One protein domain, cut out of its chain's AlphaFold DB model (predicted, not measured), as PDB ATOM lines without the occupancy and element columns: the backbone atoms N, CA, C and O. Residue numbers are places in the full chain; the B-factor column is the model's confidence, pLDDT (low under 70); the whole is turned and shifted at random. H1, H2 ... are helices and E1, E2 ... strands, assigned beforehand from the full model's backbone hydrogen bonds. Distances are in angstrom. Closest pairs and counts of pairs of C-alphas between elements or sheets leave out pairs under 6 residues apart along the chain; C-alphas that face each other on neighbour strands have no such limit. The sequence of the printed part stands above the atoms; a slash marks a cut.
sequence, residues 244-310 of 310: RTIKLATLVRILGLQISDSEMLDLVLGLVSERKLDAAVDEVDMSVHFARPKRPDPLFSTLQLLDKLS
ATOM      1  N   ARG A 244     -31.981 -81.139  12.681       91.50
ATOM      2  CA  ARG A 244     -30.960 -80.829  11.669       91.50
ATOM      3  C   ARG A 244     -29.981 -79.770  12.169       91.50
ATOM      4  O   ARG A 244     -28.786 -79.862  11.921       91.50
ATOM      5  N   THR A 245     -30.520 -78.773  12.858       94.75
ATOM      6  CA  THR A 245     -29.774 -77.687  13.483       94.75
ATOM      7  C   THR A 245     -30.419 -77.391  14.829       94.75
ATOM      8  O   THR A 245     -31.649 -77.400  14.919       94.75
ATOM      9  N   ILE A 246     -29.624 -77.096  15.854       95.75
ATOM     10  CA  ILE A 246     -30.128 -76.654  17.158       95.75
ATOM     11  C   ILE A 246     -29.214 -75.583  17.759       95.75
ATOM     12  O   ILE A 246     -27.997 -75.672  17.649       95.75
ATOM     13  N   LYS A 247     -29.799 -74.564  18.399       96.50
ATOM     14  CA  LYS A 247     -29.038 -73.586  19.195       96.50
ATOM     15  C   LYS A 247     -28.637 -74.193  20.538       96.50
ATOM     16  O   LYS A 247     -29.457 -74.883  21.147       96.50
ATOM     17  N   LEU A 248     -27.442 -73.876  21.030       95.25
ATOM     18  CA  LEU A 248     -26.929 -74.397  22.302       95.25
ATOM     19  C   LEU A 248     -27.838 -74.031  23.482       95.25
ATOM     20  O   LEU A 248     -28.249 -74.924  24.218       95.25
ATOM     21  N   ALA A 249     -28.305 -72.781  23.564       94.50
ATOM     22  CA  ALA A 249     -29.274 -72.351  24.579       94.50
ATOM     23  C   ALA A 249     -30.579 -73.175  24.563       94.50
ATOM     24  O   ALA A 249     -31.162 -73.490  25.604       94.50
ATOM     25  N   THR A 250     -31.053 -73.561  23.373       94.62
ATOM     26  CA  THR A 250     -32.237 -74.421  23.240       94.62
ATOM     27  C   THR A 250     -31.949 -75.823  23.758       94.62
ATOM     28  O   THR A 250     -32.801 -76.392  24.439       94.62
ATOM     29  N   LEU A 251     -30.766 -76.365  23.462       93.75
ATOM     30  CA  LEU A 251     -30.334 -77.670  23.949       93.75
ATOM     31  C   LEU A 251     -30.233 -77.672  25.480       93.75
ATOM     32  O   LEU A 251     -30.899 -78.482  26.113       93.75
ATOM     33  N   VAL A 252     -29.533 -76.704  26.084       94.69
ATOM     34  CA  VAL A 252     -29.441 -76.527  27.550       94.69
ATOM     35  C   VAL A 252     -30.832 -76.513  28.194       94.69
ATOM     36  O   VAL A 252     -31.084 -77.242  29.156       94.69
ATOM     37  N   ARG A 253     -31.769 -75.751  27.614       94.12
ATOM     38  CA  ARG A 253     -33.146 -75.646  28.115       94.12
ATOM     39  C   ARG A 253     -33.931 -76.955  28.009       94.12
ATOM     40  O   ARG A 253     -34.639 -77.295  28.949       94.12
ATOM     41  N   ILE A 254     -33.840 -77.676  26.888       92.81
ATOM     42  CA  ILE A 254     -34.528 -78.971  26.707       92.81
ATOM     43  C   ILE A 254     -34.000 -80.003  27.708       92.81
ATOM     44  O   ILE A 254     -34.776 -80.777  28.261       92.81
ATOM     45  N   LEU A 255     -32.690 -79.987  27.959       92.75
ATOM     46  CA  LEU A 255     -32.044 -80.893  28.904       92.75
ATOM     47  C   LEU A 255     -32.284 -80.509  30.370       92.75
ATOM     48  O   LEU A 255     -31.945 -81.290  31.254       92.75
ATOM     49  N   GLY A 256     -32.886 -79.344  30.638       91.75
ATOM     50  CA  GLY A 256     -33.150 -78.861  31.995       91.75
ATOM     51  C   GLY A 256     -31.876 -78.558  32.786       91.75
ATOM     52  O   GLY A 256     -31.877 -78.664  34.009       91.75
ATOM     53  N   LEU A 257     -30.780 -78.225  32.100       90.06
ATOM     54  CA  LEU A 257     -29.469 -78.039  32.717       90.06
ATOM     55  C   LEU A 257     -29.269 -76.600  33.193       90.06
ATOM     56  O   LEU A 257     -29.750 -75.650  32.579       90.06
ATOM     57  N   GLN A 258     -28.492 -76.448  34.264       89.38
ATOM     58  CA  GLN A 258     -28.000 -75.161  34.761       89.38
ATOM     59  C   GLN A 258     -26.517 -74.996  34.416       89.38
ATOM     60  O   GLN A 258     -25.689 -74.800  35.300       89.38
ATOM     61  N   ILE A 259     -26.183 -75.142  33.134       90.62
ATOM     62  CA  ILE A 259     -24.824 -74.935  32.621       90.62
ATOM     63  C   ILE A 259     -24.818 -73.779  31.626       90.62
ATOM     64  O   ILE A 259     -25.851 -73.447  31.041       90.62
ATOM     65  N   SER A 260     -23.657 -73.159  31.453       93.31
ATOM     66  CA  SER A 260     -23.479 -72.078  30.487       93.31
ATOM     67  C   SER A 260     -23.470 -72.598  29.045       93.31
ATOM     68  O   SER A 260     -23.097 -73.741  28.774       93.31
ATOM     69  N   ASP A 261     -23.830 -71.734  28.093       91.56
ATOM     70  CA  ASP A 261     -23.751 -72.070  26.666       91.56
ATOM     71  C   ASP A 261     -22.307 -72.382  26.230       91.56
ATOM     72  O   ASP A 261     -22.108 -73.216  25.351       91.56
ATOM     73  N   SER A 262     -21.302 -71.767  26.868       92.50
ATOM     74  CA  SER A 262     -19.880 -72.063  26.647       92.50
ATOM     75  C   SER A 262     -19.490 -73.464  27.116       92.50
ATOM     76  O   SER A 262     -18.826 -74.185  26.384       92.50
ATOM     77  N   GLU A 263     -19.955 -73.900  28.289       94.06
ATOM     78  CA  GLU A 263     -19.693 -75.272  28.753       94.06
ATOM     79  C   GLU A 263     -20.383 -76.302  27.848       94.06
ATOM     80  O   GLU A 263     -19.816 -77.349  27.541       94.06
ATOM     81  N   MET A 264     -21.599 -76.007  27.372       95.50
ATOM     82  CA  MET A 264     -22.274 -76.866  26.397       95.50
ATOM     83  C   MET A 264     -21.519 -76.910  25.060       95.50
ATOM     84  O   MET A 264     -21.421 -77.978  24.452       95.50
ATOM     85  N   LEU A 265     -20.977 -75.776  24.605       95.81
ATOM     86  CA  LEU A 265     -20.139 -75.707  23.410       95.81
ATOM     87  C   LEU A 265     -18.921 -76.631  23.543       95.81
ATOM     88  O   LEU A 265     -18.706 -77.466  22.665       95.81
ATOM     89  N   ASP A 266     -18.193 -76.544  24.658       95.69
ATOM     90  CA  ASP A 266     -17.018 -77.381  24.927       95.69
ATOM     91  C   ASP A 266     -17.362 -78.879  24.892       95.69
ATOM     92  O   ASP A 266     -16.640 -79.679  24.291       95.69
ATOM     93  N   LEU A 267     -18.506 -79.268  25.467       95.69
ATOM     94  CA  LEU A 267     -18.986 -80.653  25.429       95.69
ATOM     95  C   LEU A 267     -19.287 -81.131  24.002       95.69
ATOM     96  O   LEU A 267     -18.917 -82.250  23.632       95.69
ATOM     97  N   VAL A 268     -19.951 -80.303  23.192       96.56
ATOM     98  CA  VAL A 268     -20.259 -80.637  21.793       96.56
ATOM     99  C   VAL A 268     -18.974 -80.748  20.974       96.56
ATOM    100  O   VAL A 268     -18.805 -81.726  20.244       96.56
ATOM    101  N   LEU A 269     -18.055 -79.788  21.112       96.19
ATOM    102  CA  LEU A 269     -16.761 -79.807  20.429       96.19
ATOM    103  C   LEU A 269     -15.943 -81.041  20.818       96.19
ATOM    104  O   LEU A 269     -15.370 -81.691  19.942       96.19
ATOM    105  N   GLY A 270     -15.963 -81.426  22.098       95.69
ATOM    106  CA  GLY A 270     -15.385 -82.680  22.577       95.69
ATOM    107  C   GLY A 270     -15.924 -83.885  21.802       95.69
ATOM    108  O   GLY A 270     -15.152 -84.625  21.193       95.69
ATOM    109  N   LEU A 271     -17.249 -84.032  21.710       95.56
ATOM    110  CA  LEU A 271     -17.883 -85.140  20.983       95.56
ATOM    111  C   LEU A 271     -17.568 -85.153  19.479       95.56
ATOM    112  O   LEU A 271     -17.406 -86.233  18.903       95.56
ATOM    113  N   VAL A 272     -17.476 -83.984  18.841       95.12
ATOM    114  CA  VAL A 272     -17.091 -83.868  17.424       95.12
ATOM    115  C   VAL A 272     -15.625 -84.256  17.230       95.12
ATOM    116  O   VAL A 272     -15.307 -85.062  16.354       95.12
ATOM    117  N   SER A 273     -14.728 -83.743  18.076       94.69
ATOM    118  CA  SER A 273     -13.288 -84.024  18.001       94.69
ATOM    119  C   SER A 273     -12.967 -85.508  18.218       94.69
ATOM    120  O   SER A 273     -12.145 -86.083  17.503       94.69
ATOM    121  N   GLU A 274     -13.701 -86.163  19.121       93.25
ATOM    122  CA  GLU A 274     -13.618 -87.602  19.389       93.25
ATOM    123  C   GLU A 274     -14.320 -88.459  18.321       93.25
ATOM    124  O   GLU A 274     -14.344 -89.686  18.432       93.25
ATOM    125  N   ARG A 275     -14.903 -87.838  17.285       91.12
ATOM    126  CA  ARG A 275     -15.688 -88.494  16.222       91.12
ATOM    127  C   ARG A 275     -16.881 -89.302  16.744       91.12
ATOM    128  O   ARG A 275     -17.339 -90.235  16.087       91.12
ATOM    129  N   LYS A 276     -17.399 -88.943  17.921       90.00
ATOM    130  CA  LYS A 276     -18.626 -89.514  18.499       90.00
ATOM    131  C   LYS A 276     -19.884 -88.831  17.963       90.00
ATOM    132  O   LYS A 276     -20.962 -89.417  18.018       90.00
ATOM    133  N   LEU A 277     -19.743 -87.613  17.441       93.62
ATOM    134  CA  LEU A 277     -20.810 -86.828  16.836       93.62
ATOM    135  C   LEU A 277     -20.373 -86.310  15.463       93.62
ATOM    136  O   LEU A 277     -19.365 -85.618  15.352       93.62
ATOM    137  N   ASP A 278     -21.157 -86.610  14.430       92.88
ATOM    138  CA  ASP A 278     -20.965 -86.036  13.095       92.88
ATOM    139  C   ASP A 278     -21.766 -84.729  12.985       92.88
ATOM    140  O   ASP A 278     -22.977 -84.726  12.732       92.88
ATOM    141  N   ALA A 279     -21.104 -83.611  13.283       95.00
ATOM    142  CA  ALA A 279     -21.700 -82.281  13.274       95.00
ATOM    143  C   ALA A 279     -20.657 -81.193  12.986       95.00
ATOM    144  O   ALA A 279     -19.476 -81.345  13.288       95.00
ATOM    145  N   ALA A 280     -21.125 -80.071  12.443       94.69
ATOM    146  CA  ALA A 280     -20.390 -78.815  12.391       94.69
ATOM    147  C   ALA A 280     -20.959 -77.853  13.440       94.69
ATOM    148  O   ALA A 280     -22.168 -77.839  13.675       94.69
ATOM    149  N   VAL A 281     -20.103 -77.045  14.057       95.31
ATOM    150  CA  VAL A 281     -20.507 -76.076  15.079       95.31
ATOM    151  C   VAL A 281     -20.242 -74.669  14.561       95.31
ATOM    152  O   VAL A 281     -19.153 -74.389  14.069       95.31
ATOM    153  N   ASP A 282     -21.252 -73.809  14.646       94.62
ATOM    154  CA  ASP A 282     -21.121 -72.371  14.428       94.62
ATOM    155  C   ASP A 282     -20.958 -71.692  15.792       94.62
ATOM    156  O   ASP A 282     -21.909 -71.603  16.573       94.62
ATOM    157  N   GLU A 283     -19.731 -71.263  16.091       92.81
ATOM    158  CA  GLU A 283     -19.371 -70.605  17.352       92.81
ATOM    159  C   GLU A 283     -19.901 -69.165  17.448       92.81
ATOM    160  O   GLU A 283     -20.051 -68.642  18.548       92.81
ATOM    161  N   VAL A 284     -20.214 -68.517  16.319       91.25
ATOM    162  CA  VAL A 284     -20.750 -67.146  16.307       91.25
ATOM    163  C   VAL A 284     -22.239 -67.174  16.630       91.25
ATOM    164  O   VAL A 284     -22.706 -66.442  17.503       91.25
ATOM    165  N   ASP A 285     -22.979 -68.063  15.965       92.06
ATOM    166  CA  ASP A 285     -24.423 -68.226  16.163       92.06
ATOM    167  C   ASP A 285     -24.777 -69.177  17.322       92.06
ATOM    168  O   ASP A 285     -25.963 -69.365  17.637       92.06
ATOM    169  N   MET A 286     -23.765 -69.772  17.965       94.44
ATOM    170  CA  MET A 286     -23.881 -70.751  19.051       94.44
ATOM    171  C   MET A 286     -24.857 -71.873  18.686       94.44
ATOM    172  O   MET A 286     -25.850 -72.140  19.379       94.44
ATOM    173  N   SER A 287     -24.604 -72.513  17.541       95.69
ATOM    174  CA  SER A 287     -25.490 -73.532  16.984       95.69
ATOM    175  C   SER A 287     -24.752 -74.749  16.435       95.69
ATOM    176  O   SER A 287     -23.617 -74.672  15.977       95.69
ATOM    177  N   VAL A 288     -25.413 -75.902  16.508       96.06
ATOM    178  CA  VAL A 288     -24.888 -77.195  16.064       96.06
ATOM    179  C   VAL A 288     -25.656 -77.633  14.832       96.06
ATOM    180  O   VAL A 288     -26.885 -77.727  14.864       96.06
ATOM    181  N   HIS A 289     -24.934 -77.929  13.759       95.62
ATOM    182  CA  HIS A 289     -25.439 -78.446  12.496       95.62
ATOM    183  C   HIS A 289     -25.093 -79.928  12.378       95.62
ATOM    184  O   HIS A 289     -23.952 -80.291  12.100       95.62
ATOM    185  N   PHE A 290     -26.080 -80.797  12.566       94.62
ATOM    186  CA  PHE A 290     -25.870 -82.238  12.494       94.62
ATOM    187  C   PHE A 290     -25.757 -82.703  11.041       94.62
ATOM    188  O   PHE A 290     -26.525 -82.276  10.164       94.62
ATOM    189  N   ALA A 291     -24.812 -83.604  10.777       87.25
ATOM    190  CA  ALA A 291     -24.675 -84.217   9.470       87.25
ATOM    191  C   ALA A 291     -25.919 -85.053   9.148       87.25
ATOM    192  O   ALA A 291     -26.469 -85.767   9.989       87.25
ATOM    193  N   ARG A 292     -26.392 -84.976   7.898       69.50
ATOM    194  CA  ARG A 292     -27.472 -85.864   7.459       69.50
ATOM    195  C   ARG A 292     -26.924 -87.284   7.346       69.50
ATOM    196  O   ARG A 292     -25.858 -87.448   6.750       69.50
ATOM    197  N   PRO A 293     -27.684 -88.318   7.748       58.44
ATOM    198  CA  PRO A 293     -27.407 -89.648   7.239       58.44
ATOM    199  C   PRO A 293     -27.456 -89.562   5.710       58.44
ATOM    200  O   PRO A 293     -28.458 -89.110   5.139       58.44
ATOM    201  N   LYS A 294     -26.356 -89.925   5.035       50.25
ATOM    202  CA  LYS A 294     -26.374 -90.107   3.581       50.25
ATOM    203  C   LYS A 294     -27.520 -91.074   3.300       50.25
ATOM    204  O   LYS A 294     -27.502 -92.200   3.795       50.25
ATOM    205  N   ARG A 295     -28.548 -90.631   2.565       43.66
ATOM    206  CA  ARG A 295     -29.528 -91.576   2.017       43.66
ATOM    207  C   ARG A 295     -28.716 -92.638   1.269       43.66
ATOM    208  O   ARG A 295     -27.821 -92.238   0.523       43.66
ATOM    209  N   PRO A 296     -28.980 -93.941   1.452       42.19
ATOM    210  CA  PRO A 296     -28.444 -94.916   0.520       42.19
ATOM    211  C   PRO A 296     -28.913 -94.490  -0.873       42.19
ATOM    212  O   PRO A 296     -30.100 -94.196  -1.057       42.19
ATOM    213  N   ASP A 297     -27.976 -94.346  -1.808       39.59
ATOM    214  CA  ASP A 297     -28.302 -93.929  -3.165       39.59
ATOM    215  C   ASP A 297     -29.375 -94.873  -3.729       39.59
ATOM    216  O   ASP A 297     -29.181 -96.092  -3.717       39.59
ATOM    217  N   PRO A 298     -30.504 -94.357  -4.244       46.25
ATOM    218  CA  PRO A 298     -31.569 -95.197  -4.793       46.25
ATOM    219  C   PRO A 298     -31.117 -96.020  -6.012       46.25
ATOM    220  O   PRO A 298     -31.797 -96.967  -6.394       46.25
ATOM    221  N   LEU A 299     -29.958 -95.695  -6.598       47.66
ATOM    222  CA  LEU A 299     -29.326 -96.463  -7.673       47.66
ATOM    223  C   LEU A 299     -28.625 -97.741  -7.173       47.66
ATOM    224  O   LEU A 299     -28.496 -98.697  -7.930       47.66
ATOM    225  N   PHE A 300     -28.218 -97.803  -5.899       42.97
ATOM    226  CA  PHE A 300     -27.594 -99.000  -5.319       42.97
ATOM    227  C   PHE A 300     -28.620-100.052  -4.871       42.97
ATOM    228  O   PHE A 300     -28.320-101.245  -4.891       42.97
ATOM    229  N   SER A 301     -29.845 -99.645  -4.517       43.16
ATOM    230  CA  SER A 301     -30.913-100.583  -4.138       43.16
ATOM    231  C   SER A 301     -31.545-101.290  -5.339       43.16
ATOM    232  O   SER A 301     -32.009-102.420  -5.202       43.16
ATOM    233  N   THR A 302     -31.528-100.678  -6.528       44.66
ATOM    234  CA  THR A 302     -32.039-101.303  -7.760       44.66
ATOM    235  C   THR A 302     -31.070-102.342  -8.326       44.66
ATOM    236  O   THR A 302     -31.514-103.396  -8.773       44.66
ATOM    237  N   LEU A 303     -29.756-102.104  -8.242       42.81
ATOM    238  CA  LEU A 303     -28.745-103.076  -8.678       42.81
ATOM    239  C   LEU A 303     -28.694-104.318  -7.771       42.81
ATOM    240  O   LEU A 303     -28.610-105.431  -8.275       42.81
ATOM    241  N   GLN A 304     -28.875-104.163  -6.454       46.50
ATOM    242  CA  GLN A 304     -28.957-105.310  -5.532       46.50
ATOM    243  C   GLN A 304     -30.254-106.131  -5.659       46.50
ATOM    244  O   GLN A 304     -30.291-107.287  -5.237       46.50
ATOM    245  N   LEU A 305     -31.324-105.548  -6.209       44.72
ATOM    246  CA  LEU A 305     -32.567-106.266  -6.514       44.72
ATOM    247  C   LEU A 305     -32.482-107.035  -7.838       44.72
ATOM    248  O   LEU A 305     -33.117-108.078  -7.960       44.72
ATOM    249  N   LEU A 306     -31.685-106.558  -8.800       45.62
ATOM    250  CA  LEU A 306     -31.470-107.237 -10.080       45.62
ATOM    251  C   LEU A 306     -30.513-108.434  -9.956       45.62
ATOM    252  O   LEU A 306     -30.816-109.476 -10.527       45.62
ATOM    253  N   ASP A 307     -29.468-108.350  -9.126       43.56
ATOM    254  CA  ASP A 307     -28.562-109.486  -8.841       43.56
ATOM    255  C   ASP A 307     -29.234-110.642  -8.073       43.56
ATOM    256  O   ASP A 307     -28.696-111.742  -7.992       43.56
ATOM    257  N   LYS A 308     -30.415-110.415  -7.485       44.62
ATOM    258  CA  LYS A 308     -31.222-111.460  -6.825       44.62
ATOM    259  C   LYS A 308     -32.296-112.066  -7.731       44.62
ATOM    260  O   LYS A 308     -33.025-112.952  -7.288       44.62
ATOM    261  N   LEU A 309     -32.431-111.561  -8.957       45.03
ATOM    262  CA  LEU A 309     -33.413-112.008  -9.949       45.03
ATOM    263  C   LEU A 309     -32.764-112.634 -11.198       45.03
ATOM    264  O   LEU A 309     -33.489-113.030 -12.112       45.03
ATOM    265  N   SER A 310     -31.434-112.748 -11.223       40.53
ATOM    266  CA  SER A 310     -30.640-113.544 -12.173       40.53
ATOM    267  C   SER A 310     -30.116-114.812 -11.514       40.53
ATOM    268  O   SER A 310     -30.138-115.867 -12.181       40.53
TER     269      SER A 310
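What this domain is: This is residues 244 to 310 of the 310 residues of an uncharacterized protein of Ogataea parapolymorpha (strain ATCC 26012 / BCRC 20466 / JCM 22074 / NRRL Y-7560 / DL-1) (UniProt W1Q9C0). A small antiparallel sheet, E1-E3-E2, has helices H1 and H2 over one face, two layers in a compact body from which residues 294 to 310, with H3, stick out as a long tail. The printed part has 67 residues, in order E1, H1, H2, E2, E3, H3, class mixed, extended, radius of gyration of the C-alphas 18.4 A, spans 60 by 22 by 20 A.

How they stand to each other: E3, residues 287 to 290, is antiparallel to E1, residues 245 to 247, with N 246 and O 288 3.0 A apart, and forms a hairpin with E2, residues 279 to 282, with N 280 and O 289 2.9 A apart. H2, residues 261 to 273, is on the sheet at a height of 9.6 A; its closest C-alphas to E2 are Val 272 and Ala 279, 6.4 A. H1, residues 248 to 254, touches H2's residues 261 to 265 alone, about perpendicular at 79 degrees; closest C-alphas Leu 248 and Asp 261, 5.9 A. E1, H1, H2, E2 form a split strand-helix-strand unit, E3 between its strands, with a right-handed crossover. H3, residues 298 to 306, is not on the sheet. Every O i to N i+4 pair is within hydrogen-bond range in H1 and H2, 3 of 5 in H3.

Where its parts are: E1 begins at C-alpha 245 (-29.774, -77.687, 13.483); H3 ends at C-alpha 306 (-31.470, -107.237, -10.080). H2 measures 18.1 A from first to last C-alpha, H3 13.2 A.

The domain as a whole: The C-alphas farthest apart, of Gln 258 and Ser 310, are 60.7 A apart. The printed part has no cut and no long link; pLDDT is under 70 in residues 292 to 310.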